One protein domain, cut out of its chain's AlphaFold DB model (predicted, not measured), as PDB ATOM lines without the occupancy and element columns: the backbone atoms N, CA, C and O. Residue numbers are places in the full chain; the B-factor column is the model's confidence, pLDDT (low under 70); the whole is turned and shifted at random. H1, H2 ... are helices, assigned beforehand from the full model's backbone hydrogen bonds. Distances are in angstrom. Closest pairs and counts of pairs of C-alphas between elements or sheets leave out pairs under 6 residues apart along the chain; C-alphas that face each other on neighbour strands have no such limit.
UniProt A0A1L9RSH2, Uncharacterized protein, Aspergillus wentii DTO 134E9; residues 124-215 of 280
ATOM      1  N   THR A 124     146.362 187.634 181.978       77.19
ATOM      2  CA  THR A 124     146.661 187.711 180.531       77.19
ATOM      3  C   THR A 124     147.764 186.761 180.057       77.19
ATOM      4  O   THR A 124     147.902 186.522 178.860       77.19
ATOM      5  N   GLN A 125     148.573 186.251 180.984       85.62
ATOM      6  CA  GLN A 125     149.706 185.368 180.726       85.62
ATOM      7  C   GLN A 125     149.343 183.884 180.838       85.62
ATOM      8  O   GLN A 125     150.146 183.047 180.426       85.62
ATOM      9  N   THR A 126     148.174 183.544 181.389       90.81
ATOM     10  CA  THR A 126     147.747 182.150 181.539       90.81
ATOM     11  C   THR A 126     147.434 181.565 180.159       90.81
ATOM     12  O   THR A 126     146.585 182.115 179.453       90.81
ATOM     13  N   PRO A 127     148.086 180.462 179.741       93.12
ATOM     14  CA  PRO A 127     147.842 179.857 178.437       93.12
ATOM     15  C   PRO A 127     146.386 179.419 178.307       93.12
ATOM     16  O   PRO A 127     145.889 178.665 179.144       93.12
ATOM     17  N   SER A 128     145.708 179.850 177.242       92.88
ATOM     18  CA  SER A 128     144.297 179.509 177.025       92.88
ATOM     19  C   SER A 128     144.079 177.998 176.970       92.88
ATOM     20  O   SER A 128     143.123 177.498 177.547       92.88
ATOM     21  N   GLY A 129     145.002 177.235 176.382       95.06
ATOM     22  CA  GLY A 129     144.890 175.780 176.384       95.06
ATOM     23  C   GLY A 129     145.007 175.138 177.768       95.06
ATOM     24  O   GLY A 129     144.415 174.087 177.989       95.06
ATOM     25  N   LEU A 130     145.684 175.767 178.737       95.44
ATOM     26  CA  LEU A 130     145.640 175.304 180.128       95.44
ATOM     27  C   LEU A 130     144.257 175.549 180.748       95.44
ATOM     28  O   LEU A 130     143.736 174.667 181.423       95.44
ATOM     29  N   VAL A 131     143.659 176.715 180.486       95.25
ATOM     30  CA  VAL A 131     142.305 177.072 180.947       95.25
ATOM     31  C   VAL A 131     141.276 176.058 180.435       95.25
ATOM     32  O   VAL A 131     140.604 175.406 181.236       95.25
ATOM     33  N   GLU A 132     141.237 175.853 179.118       95.81
ATOM     34  CA  GLU A 132     140.362 174.879 178.446       95.81
ATOM     35  C   GLU A 132     140.661 173.440 178.890       95.81
ATOM     36  O   GLU A 132     139.768 172.628 179.127       95.81
ATOM     37  N   GLY A 133     141.946 173.113 179.040       96.50
ATOM     38  CA  GLY A 133     142.403 171.788 179.437       96.50
ATOM     39  C   GLY A 133     141.984 171.395 180.851       96.50
ATOM     40  O   GLY A 133     141.681 170.227 181.078       96.50
ATOM     41  N   ILE A 134     141.927 172.339 181.798       97.31
ATOM     42  CA  ILE A 134     141.416 172.083 183.156       97.31
ATOM     43  C   ILE A 134     139.913 171.779 183.111       97.31
ATOM     44  O   ILE A 134     139.463 170.825 183.751       97.31
ATOM     45  N   ALA A 135     139.143 172.542 182.330       97.25
ATOM     46  CA  ALA A 135     137.715 172.288 182.142       97.25
ATOM     47  C   ALA A 135     137.464 170.896 181.540       97.25
ATOM     48  O   ALA A 135     136.644 170.119 182.044       97.25
ATOM     49  N   ASP A 136     138.252 170.520 180.533       96.62
ATOM     50  CA  ASP A 136     138.162 169.203 179.909       96.62
ATOM     51  C   ASP A 136     138.776 168.067 180.741       96.62
ATOM     52  O   ASP A 136     138.325 166.925 180.631       96.62
ATOM     53  N   TRP A 137     139.714 168.349 181.649       95.69
ATOM     54  CA  TRP A 137     140.172 167.380 182.646       95.69
ATOM     55  C   TRP A 137     139.036 166.997 183.595       95.69
ATOM     56  O   TRP A 137     138.795 165.807 183.800       95.69
ATOM     57  N   VAL A 138     138.257 167.966 184.097       95.94
ATOM     58  CA  VAL A 138     137.070 167.673 184.924       95.94
ATOM     59  C   VAL A 138     136.056 166.831 184.145       95.94
ATOM     60  O   VAL A 138     135.504 165.856 184.670       95.94
ATOM     61  N   ARG A 139     135.825 167.167 182.870       94.94
ATOM     62  CA  ARG A 139     134.967 166.384 181.970       94.94
ATOM     63  C   ARG A 139     135.486 164.951 181.785       94.94
ATOM     64  O   ARG A 139     134.685 164.008 181.811       94.94
ATOM     65  N   LEU A 140     136.799 164.781 181.631       92.75
ATOM     66  CA  LEU A 140     137.467 163.487 181.483       92.75
ATOM     67  C   LEU A 140     137.244 162.606 182.715       92.75
ATOM     68  O   LEU A 140     136.721 161.497 182.585       92.75
ATOM     69  N   ILE A 141     137.568 163.108 183.910       91.38
ATOM     70  CA  ILE A 141     137.438 162.335 185.157       91.38
ATOM     71  C   ILE A 141     135.971 162.078 185.542       91.38
ATOM     72  O   ILE A 141     135.672 161.104 186.226       91.38
ATOM     73  N   SER A 142     135.033 162.871 185.009       89.69
ATOM     74  CA  SER A 142     133.584 162.625 185.118       89.69
ATOM     75  C   SER A 142     133.076 161.482 184.216       89.69
ATOM     76  O   SER A 142     131.893 161.121 184.266       89.69
ATOM     77  N   GLY A 143     133.934 160.920 183.356       89.12
ATOM     78  CA  GLY A 143     133.571 159.873 182.397       89.12
ATOM     79  C   GLY A 143     132.700 160.370 181.238       89.12
ATOM     80  O   GLY A 143     131.892 159.604 180.713       89.12
ATOM     81  N   LEU A 144     132.833 161.648 180.860       91.19
ATOM     82  CA  LEU A 144     132.023 162.322 179.828       91.19
ATOM     83  C   LEU A 144     132.837 162.698 178.586       91.19
ATOM     84  O   LEU A 144     132.513 163.641 177.857       91.19
ATOM     85  N   ARG A 145     133.906 161.942 178.346       87.69
ATOM     86  CA  ARG A 145     134.767 162.059 177.176       87.69
ATOM     87  C   ARG A 145     133.977 161.823 175.863       87.69
ATOM     88  O   ARG A 145     133.278 160.810 175.726       87.69
ATOM     89  N   PRO A 146     134.107 162.711 174.864       86.69
ATOM     90  CA  PRO A 146     133.692 162.467 173.484       86.69
ATOM     91  C   PRO A 146     134.449 161.316 172.805       86.69
ATOM     92  O   PRO A 146     135.632 161.114 173.075       86.69
ATOM     93  N   PRO A 147     133.841 160.602 171.839       83.69
ATOM     94  CA  PRO A 147     134.491 159.469 171.170       83.69
ATOM     95  C   PRO A 147     135.727 159.856 170.358       83.69
ATOM     96  O   PRO A 147     136.601 159.027 170.155       83.69
ATOM     97  N   HIS A 148     135.778 161.100 169.879       83.12
ATOM     98  CA  HIS A 148     136.844 161.610 169.016       83.12
ATOM     99  C   HIS A 148     138.062 162.134 169.792       83.12
ATOM    100  O   HIS A 148     138.997 162.631 169.174       83.12
ATOM    101  N   TRP A 149     138.036 162.101 171.129       86.31
ATOM    102  CA  TRP A 149     139.172 162.527 171.942       86.31
ATOM    103  C   TRP A 149     140.298 161.510 171.875       86.31
ATOM    104  O   TRP A 149     140.103 160.332 172.201       86.31
ATOM    105  N   GLU A 150     141.482 161.999 171.538       78.88
ATOM    106  CA  GLU A 150     142.669 161.190 171.300       78.88
ATOM    107  C   GLU A 150     143.887 161.840 171.957       78.88
ATOM    108  O   GLU A 150     144.038 163.062 171.992       78.88
ATOM    109  N   ALA A 151     144.796 161.017 172.477       72.38
ATOM    110  CA  ALA A 151     146.055 161.510 173.017       72.38
ATOM    111  C   ALA A 151     146.964 161.963 171.864       72.38
ATOM    112  O   ALA A 151     147.680 161.162 171.261       72.38
ATOM    113  N   ARG A 152     146.935 163.259 171.549       77.06
ATOM    114  CA  ARG A 152     147.755 163.850 170.486       77.06
ATOM    115  C   ARG A 152     149.134 164.259 171.008       77.06
ATOM    116  O   ARG A 152     149.293 164.664 172.159       77.06
ATOM    117  N   LYS A 153     150.143 164.152 170.140       71.88
ATOM    118  CA  LYS A 153     151.523 164.598 170.398       71.88
ATOM    119  C   LYS A 153     151.748 165.994 169.810       71.88
ATOM    120  O   LYS A 153     152.476 166.143 168.834       71.88
ATOM    121  N   THR A 154     151.040 166.989 170.338       83.94
ATOM    122  CA  THR A 154     151.202 168.399 169.942       83.94
ATOM    123  C   THR A 154     151.938 169.166 171.043       83.94
ATOM    124  O   THR A 154     153.113 168.894 171.272       83.94
ATOM    125  N   SER A 155     151.258 170.073 171.742       88.81
ATOM    126  CA  SER A 155     151.779 170.843 172.872       88.81
ATOM    127  C   SER A 155     150.979 170.525 174.131       88.81
ATOM    128  O   SER A 155     149.799 170.172 174.044       88.81
ATOM    129  N   TRP A 156     151.606 170.679 175.295       91.38
ATOM    130  CA  TRP A 156     150.956 170.468 176.588       91.38
ATOM    131  C   TRP A 156     149.783 171.432 176.813       91.38
ATOM    132  O   TRP A 156     148.831 171.076 177.501       91.38
ATOM    133  N   ASP A 157     149.812 172.612 176.190       90.50
ATOM    134  CA  ASP A 157     148.790 173.663 176.215       90.50
ATOM    135  C   ASP A 157     147.987 173.742 174.905       90.50
ATOM    136  O   ASP A 157     147.472 174.796 174.543       90.50
ATOM    137  N   ALA A 158     147.853 172.635 174.169       90.50
ATOM    138  CA  ALA A 158     147.000 172.596 172.977       90.50
ATOM    139  C   ALA A 158     145.496 172.756 173.291       90.50
ATOM    140  O   ALA A 158     144.694 172.931 172.371       90.50
ATOM    141  N   GLY A 159     145.115 172.697 174.570       89.50
ATOM    142  CA  GLY A 159     143.733 172.726 175.017       89.50
ATOM    143  C   GLY A 159     143.051 171.374 174.900       89.50
ATOM    144  O   GLY A 159     143.626 170.379 174.441       89.50
ATOM    145  N   TYR A 160     141.791 171.373 175.319       90.31
ATOM    146  CA  TYR A 160     140.860 170.268 175.157       90.31
ATOM    147  C   TYR A 160     141.413 168.909 175.635       90.31
ATOM    148  O   TYR A 160     142.067 168.816 176.676       90.31
ATOM    149  N   ASP A 161     141.184 167.848 174.856       87.75
ATOM    150  CA  ASP A 161     141.603 166.475 175.139       87.75
ATOM    151  C   ASP A 161     143.102 166.339 175.434       87.75
ATOM    152  O   ASP A 161     143.503 165.620 176.345       87.75
ATOM    153  N   THR A 162     143.940 167.049 174.686       90.44
ATOM    154  CA  THR A 162     145.395 166.906 174.735       90.44
ATOM    155  C   THR A 162     145.939 167.376 176.078       90.44
ATOM    156  O   THR A 162     146.681 166.640 176.738       90.44
ATOM    157  N   THR A 163     145.519 168.564 176.511       94.75
ATOM    158  CA  THR A 163     145.877 169.102 177.824       94.75
ATOM    159  C   THR A 163     145.161 168.348 178.945       94.75
ATOM    160  O   THR A 163     145.782 168.057 179.964       94.75
ATOM    161  N   ALA A 164     143.907 167.925 178.756       94.12
ATOM    162  CA  ALA A 164     143.186 167.125 179.749       94.12
ATOM    163  C   ALA A 164     143.904 165.803 180.074       94.12
ATOM    164  O   ALA A 164     144.051 165.447 181.245       94.12
ATOM    165  N   TYR A 165     144.416 165.094 179.061       91.19
ATOM    166  CA  TYR A 165     145.192 163.873 179.285       91.19
ATOM    167  C   TYR A 165     146.542 164.140 179.959       91.19
ATOM    168  O   TYR A 165     147.014 163.309 180.730       91.19
ATOM    169  N   PHE A 166     147.174 165.280 179.684       93.88
ATOM    170  CA  PHE A 166     148.391 165.675 180.392       93.88
ATOM    171  C   PHE A 166     148.129 165.921 181.874       93.88
ATOM    172  O   PHE A 166     148.827 165.375 182.719       93.88
ATOM    173  N   LEU A 167     147.082 166.684 182.189       95.62
ATOM    174  CA  LEU A 167     146.682 166.962 183.566       95.62
ATOM    175  C   LEU A 167     146.289 165.682 184.313       95.62
ATOM    176  O   LEU A 167     146.611 165.540 185.487       95.62
ATOM    177  N   ALA A 168     145.658 164.722 183.631       91.75
ATOM    178  CA  ALA A 168     145.354 163.419 184.215       91.75
ATOM    179  C   ALA A 168     146.620 162.611 184.549       91.75
ATOM    180  O   ALA A 168     146.698 162.059 185.642       91.75
ATOM    181  N   TYR A 169     147.623 162.607 183.662       92.06
ATOM    182  CA  TYR A 169     148.940 162.029 183.957       92.06
ATOM    183  C   TYR A 169     149.591 162.700 185.177       92.06
ATOM    184  O   TYR A 169     150.075 162.015 186.071       92.06
ATOM    185  N   LEU A 170     149.553 164.034 185.264       95.12
ATOM    186  CA  LEU A 170     150.134 164.752 186.401       95.12
ATOM    187  C   LEU A 170     149.416 164.452 187.723       95.12
ATOM    188  O   LEU A 170     150.079 164.259 188.735       95.12
ATOM    189  N   GLU A 171     148.083 164.390 187.723       94.06
ATOM    190  CA  GLU A 171     147.300 164.009 188.908       94.06
ATOM    191  C   GLU A 171     147.659 162.599 189.403       94.06
ATOM    192  O   GLU A 171     147.701 162.356 190.609       94.06
ATOM    193  N   GLU A 172     147.938 161.668 188.487       87.94
ATOM    194  CA  GLU A 172     148.349 160.303 188.827       87.94
ATOM    195  C   GLU A 172     149.769 160.262 189.408       87.94
ATOM    196  O   GLU A 172     149.973 159.695 190.482       87.94
ATOM    197  N   GLU A 173     150.731 160.902 188.742       91.38
ATOM    198  CA  GLU A 173     152.146 160.852 189.132       91.38
ATOM    199  C   GLU A 173     152.455 161.658 190.402       91.38
ATOM    200  O   GLU A 173     153.271 161.248 191.229       91.38
ATOM    201  N   TYR A 174     151.804 162.811 190.573       93.25
ATOM    202  CA  TYR A 174     152.079 163.747 191.670       93.25
ATOM    203  C   TYR A 174     151.022 163.707 192.780       93.25
ATOM    204  O   TYR A 174     151.237 164.258 193.863       93.25
ATOM    205  N   GLY A 175     149.927 162.980 192.562       89.50
ATOM    206  CA  GLY A 175     148.910 162.684 193.561       89.50
ATOM    207  C   GLY A 175     147.700 163.616 193.527       89.50
ATOM    208  O   GLY A 175     147.682 164.667 192.878       89.50
ATOM    209  N   ARG A 176     146.660 163.208 194.269       90.38
ATOM    210  CA  ARG A 176     145.362 163.894 194.295       90.38
ATOM    211  C   ARG A 176     145.499 165.351 194.746       90.38
ATOM    212  O   ARG A 176     146.052 165.615 195.811       90.38
ATOM    213  N   GLY A 177     144.894 166.265 193.992       93.00
ATOM    214  CA  GLY A 177     144.930 167.709 194.232       93.00
ATOM    215  C   GLY A 177     146.023 168.437 193.448       93.00
ATOM    216  O   GLY A 177     146.128 169.659 193.567       93.00
ATOM    217  N   THR A 178     146.797 167.732 192.621       95.38
ATOM    218  CA  THR A 178     147.794 168.343 191.732       95.38
ATOM    219  C   THR A 178     147.133 169.331 190.777       95.38
ATOM    220  O   THR A 178     147.549 170.487 190.691       95.38
ATOM    221  N   VAL A 179     146.047 168.931 190.112       95.94
ATOM    222  CA  VAL A 179     145.328 169.807 189.177       95.94
ATOM    223  C   VAL A 179     144.629 170.956 189.906       95.94
ATOM    224  O   VAL A 179     144.601 172.068 189.384       95.94
ATOM    225  N   ALA A 180     144.158 170.754 191.143       94.50
ATOM    226  CA  ALA A 180     143.633 171.841 191.977       94.50
ATOM    227  C   ALA A 180     144.706 172.905 192.275       94.50
ATOM    228  O   ALA A 180     144.449 174.105 192.162       94.50
ATOM    229  N   ALA A 181     145.931 172.480 192.603       94.50
ATOM    230  CA  ALA A 181     147.051 173.386 192.842       94.50
ATOM    231  C   ALA A 181     147.480 174.134 191.566       94.50
ATOM    232  O   ALA A 181     147.753 175.336 191.624       94.50
ATOM    233  N   ILE A 182     147.483 173.449 190.414       94.94
ATOM    234  CA  ILE A 182     147.728 174.064 189.099       94.94
ATOM    235  C   ILE A 182     146.644 175.100 188.790       94.94
ATOM    236  O   ILE A 182     146.979 176.233 188.457       94.94
ATOM    237  N   ASN A 183     145.364 174.751 188.959       94.31
ATOM    238  CA  ASN A 183     144.238 175.667 188.780       94.31
ATOM    239  C   ASN A 183     144.403 176.913 189.665       94.31
ATOM    240  O   ASN A 183     144.401 178.031 189.164       94.31
ATOM    241  N   ASN A 184     144.676 176.754 190.960       92.06
ATOM    242  CA  ASN A 184     144.924 177.895 191.845       92.06
ATOM    243  C   ASN A 184     146.046 178.815 191.337       92.06
ATOM    244  O   ASN A 184     145.880 180.030 191.243       92.06
ATOM    245  N   LYS A 185     147.198 178.244 190.973       90.56
ATOM    246  CA  LYS A 185     148.349 179.016 190.486       90.56
ATOM    247  C   LYS A 185     148.103 179.657 189.119       90.56
ATOM    248  O   LYS A 185     148.669 180.713 188.860       90.56
ATOM    249  N   ALA A 186     147.263 179.054 188.280       87.31
ATOM    250  CA  ALA A 186     146.902 179.581 186.969       87.31
ATOM    251  C   ALA A 186     145.942 180.782 187.038       87.31
ATOM    252  O   ALA A 186     145.923 181.571 186.094       87.31
ATOM    253  N   PHE A 187     145.170 180.936 188.123       84.25
ATOM    254  CA  PHE A 187     144.108 181.950 188.221       84.25
ATOM    255  C   PHE A 187     144.232 182.933 189.400       84.25
ATOM    256  O   PHE A 187     143.611 183.991 189.363       84.25
ATOM    257  N   CYS A 188     145.021 182.638 190.441       72.62
ATOM    258  CA  CYS A 188     145.169 183.514 191.617       72.62
ATOM    259  C   CYS A 188     146.498 184.287 191.672       72.62
ATOM    260  O   CYS A 188     146.649 185.187 192.498       72.62
ATOM    261  N   VAL A 189     147.464 183.952 190.817       65.31
ATOM    262  CA  VAL A 189     148.768 184.624 190.707       65.31
ATOM    263  C   VAL A 189     149.001 184.916 189.228       65.31
ATOM    264  O   VAL A 189     148.572 184.120 188.399       65.31
ATOM    265  N   ASP A 190     149.662 186.027 188.880       71.88
ATOM    266  CA  ASP A 190     150.124 186.252 187.503       71.88
ATOM    267  C   ASP A 190     150.874 185.002 187.027       71.88
ATOM    268  O   ASP A 190     151.945 184.673 187.553       71.88
ATOM    269  N   TYR A 191     150.277 184.271 186.082       84.19
ATOM    270  CA  TYR A 191     150.840 183.012 185.623       84.19
ATOM    271  C   TYR A 191     152.257 183.241 185.110       84.19
ATOM    272  O   TYR A 191     152.523 184.139 184.311       84.19
ATOM    273  N   SER A 192     153.164 182.365 185.530       88.19
ATOM    274  CA  SER A 192     154.480 182.245 184.929       88.19
ATOM    275  C   SER A 192     154.850 180.769 184.804       88.19
ATOM    276  O   SER A 192     154.411 179.958 185.622       88.19
ATOM    277  N   PRO A 193     155.716 180.392 183.849       89.31
ATOM    278  CA  PRO A 193     156.195 179.014 183.740       89.31
ATOM    279  C   PRO A 193     156.868 178.473 185.015       89.31
ATOM    280  O   PRO A 193     156.982 177.262 185.181       89.31
ATOM    281  N   ALA A 194     157.278 179.341 185.948       91.62
ATOM    282  CA  ALA A 194     157.879 178.929 187.212       91.62
ATOM    283  C   ALA A 194     156.931 178.101 188.098       91.62
ATOM    284  O   ALA A 194     157.417 177.303 188.901       91.62
ATOM    285  N   ILE A 195     155.603 178.222 187.929       92.88
ATOM    286  CA  ILE A 195     154.635 177.480 188.756       92.88
ATOM    287  C   ILE A 195     154.823 175.964 188.644       92.88
ATOM    288  O   ILE A 195     154.638 175.251 189.624       92.88
ATOM    289  N   TRP A 196     155.239 175.470 187.474       95.50
ATOM    290  CA  TRP A 196     155.447 174.044 187.232       95.50
ATOM    291  C   TRP A 196     156.579 173.505 188.098       95.50
ATOM    292  O   TRP A 196     156.431 172.488 188.770       95.50
ATOM    293  N   LYS A 197     157.679 174.255 188.173       95.44
ATOM    294  CA  LYS A 197     158.826 173.899 189.000       95.44
ATOM    295  C   LYS A 197     158.541 174.059 190.488       95.44
ATOM    296  O   LYS A 197     159.004 173.241 191.276       95.44
ATOM    297  N   GLU A 198     157.781 175.083 190.870       93.69
ATOM    298  CA  GLU A 198     157.340 175.280 192.255       93.69
ATOM    299  C   GLU A 198     156.457 174.131 192.749       93.69
ATOM    300  O   GLU A 198     156.651 173.654 193.865       93.69
ATOM    301  N   LEU A 199     155.495 173.697 191.929       94.19
ATOM    302  CA  LEU A 199     154.527 172.666 192.299       94.19
ATOM    303  C   LEU A 199     155.095 171.250 192.155       94.19
ATOM    304  O   LEU A 199     154.882 170.411 193.025       94.19
ATOM    305  N   LEU A 200     155.807 170.980 191.058       96.38
ATOM    306  CA  LEU A 200     156.131 169.621 190.600       96.38
ATOM    307  C   LEU A 200     157.642 169.360 190.509       96.38
ATOM    308  O   LEU A 200     158.075 168.274 190.119       96.38
ATOM    309  N   GLY A 201     158.468 170.354 190.850       96.50
ATOM    310  CA  GLY A 201     159.928 170.246 190.864       96.50
ATOM    311  C   GLY A 201     160.593 170.236 189.483       96.50
ATOM    312  O   GLY A 201     161.822 170.161 189.413       96.50
ATOM    313  N   LYS A 202     159.819 170.325 188.394       96.62
ATOM    314  CA  LYS A 202     160.294 170.269 187.004       96.62
ATOM    315  C   LYS A 202     159.635 171.345 186.147       96.62
ATOM    316  O   LYS A 202     158.532 171.795 186.442       96.62
ATOM    317  N   ASP A 203     160.317 171.737 185.082       96.06
ATOM    318  CA  ASP A 203     159.755 172.636 184.077       96.06
ATOM    319  C   ASP A 203     158.723 171.882 183.210       96.06
ATOM    320  O   ASP A 203     158.832 170.667 183.024       96.06
ATOM    321  N   VAL A 204     157.717 172.591 182.684       95.75
ATOM    322  CA  VAL A 204     156.580 171.974 181.967       95.75
ATOM    323  C   VAL A 204     156.994 171.152 180.753       95.75
ATOM    324  O   VAL A 204     156.421 170.094 180.516       95.75
ATOM    325  N   ASP A 205     158.033 171.584 180.039       94.62
ATOM    326  CA  ASP A 205     158.543 170.864 178.872       94.62
ATOM    327  C   ASP A 205     159.094 169.487 179.272       94.62
ATOM    328  O   ASP A 205     158.815 168.495 178.611       94.62
ATOM    329  N   MET A 206     159.781 169.392 180.420       94.75
ATOM    330  CA  MET A 206     160.281 168.109 180.932       94.75
ATOM    331  C   MET A 206     159.130 167.189 181.348       94.75
ATOM    332  O   MET A 206     159.164 165.995 181.073       94.75
ATOM    333  N   LEU A 207     158.102 167.742 182.001       95.56
ATOM    334  CA  LEU A 207     156.904 166.991 182.392       95.56
ATOM    335  C   LEU A 207     156.153 166.454 181.169       95.56
ATOM    336  O   LEU A 207     155.652 165.329 181.175       95.56
ATOM    337  N   TRP A 208     156.060 167.272 180.122       93.81
ATOM    338  CA  TRP A 208     155.418 166.907 178.869       93.81
ATOM    339  C   TRP A 208     156.192 165.823 178.124       93.81
ATOM    340  O   TRP A 208     155.587 164.842 177.689       93.81
ATOM    341  N   ASP A 209     157.515 165.959 178.027       91.94
ATOM    342  CA  ASP A 209     158.387 164.952 177.423       91.94
ATOM    343  C   ASP A 209     158.273 163.614 178.168       91.94
ATOM    344  O   ASP A 209     158.060 162.574 177.545       91.94
ATOM    345  N   GLU A 210     158.274 163.631 179.505       91.19
ATOM    346  CA  GLU A 210     158.063 162.431 180.326       91.19
ATOM    347  C   GLU A 210     156.711 161.765 180.050       91.19
ATOM    348  O   GLU A 210     156.633 160.542 179.893       91.19
ATOM    349  N   LYS A 211     155.641 162.554 179.912       86.69
ATOM    350  CA  LYS A 211     154.327 162.040 179.510       86.69
ATOM    351  C   LYS A 211     154.354 161.426 178.107       86.69
ATOM    352  O   LYS A 211     153.587 160.502 177.832       86.69
ATOM    353  N   MET A 212     155.172 161.950 177.194       85.69
ATOM    354  CA  MET A 212     155.267 161.462 175.812       85.69
ATOM    355  C   MET A 212     156.129 160.220 175.639       85.69
ATOM    356  O   MET A 212     155.866 159.442 174.711       85.69
ATOM    357  N   ASP A 213     157.117 160.056 176.513       81.69
ATOM    358  CA  ASP A 213     158.009 158.900 176.587       81.69
ATOM    359  C   ASP A 213     157.429 157.768 177.440       81.69
ATOM    360  O   ASP A 213     157.788 156.601 177.262       81.69
ATOM    361  N   SER A 214     156.493 158.093 178.335       70.94
ATOM    362  CA  SER A 214     155.692 157.101 179.042       70.94
ATOM    363  C   SER A 214     154.980 156.205 178.022       70.94
ATOM    364  O   SER A 214     154.354 156.724 177.092       70.94
ATOM    365  N   PRO A 215     155.071 154.865 178.142       58.59
ATOM    366  CA  PRO A 215     154.516 153.959 177.150       58.59
ATOM    367  C   PRO A 215     153.007 154.173 177.016       58.59
ATOM    368  O   PRO A 215     152.212 153.745 177.849       58.59
TER     369      PRO A 215
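AT A GLANCE: This is residues 124 to 215 of the 280 residues of an uncharacterized protein of Aspergillus wentii DTO 134E9 (UniProt A0A1L9RSH2). A compact cluster of crossed helices has H2, the longest, at its core; H1 crosses it on one side, the H3 and H4 hairpin lies near its C-terminal end, and H5 lies crosswise on another side. The printed part has 92 residues, with five named helices, H1 to H5 in chain order, and no named strand: all helix, radius of gyration of the C-alphas 12.3 A, spans 35 by 26 by 24 A.

HOW THE PARTS SIT: Start at H2, residues 160 to 174. It touches H1, residues 128 to 141; the closest C-alphas, of Trp 137 and Ala 164, are 4.2 A apart. H2, with residues 167 to 171 alone, touches H3, residues 178 to 188; the closest C-alphas, of Glu 171 and Thr 178, are 5.2 A apart. H3 and H4, residues 194 to 200, form a hairpin at a shallow tilt of 23 degrees; their closest C-alphas, of Lys 185 and Ile 195, are 6.7 A apart. H5, residues 204 to 213, only just touches H2, with 3 pairs of C-alphas within 8 A; the closest are Tyr 169 and Lys 211, 7.0 A. In H1 to H5 every O i to N i+4 pair is within hydrogen-bond range.

IN THESE COORDINATES: Find C-alpha 160 at (140.860, 170.268, 175.157); H2 runs 21.0 A from there. H1 spans 20.2 A. H5 ends at C-alpha 213, (158.009, 158.900, 176.587).

THE WHOLE: The printed part has no cut; H1 to H2 is a long link, and residues 189 and 215 have pLDDT under 70.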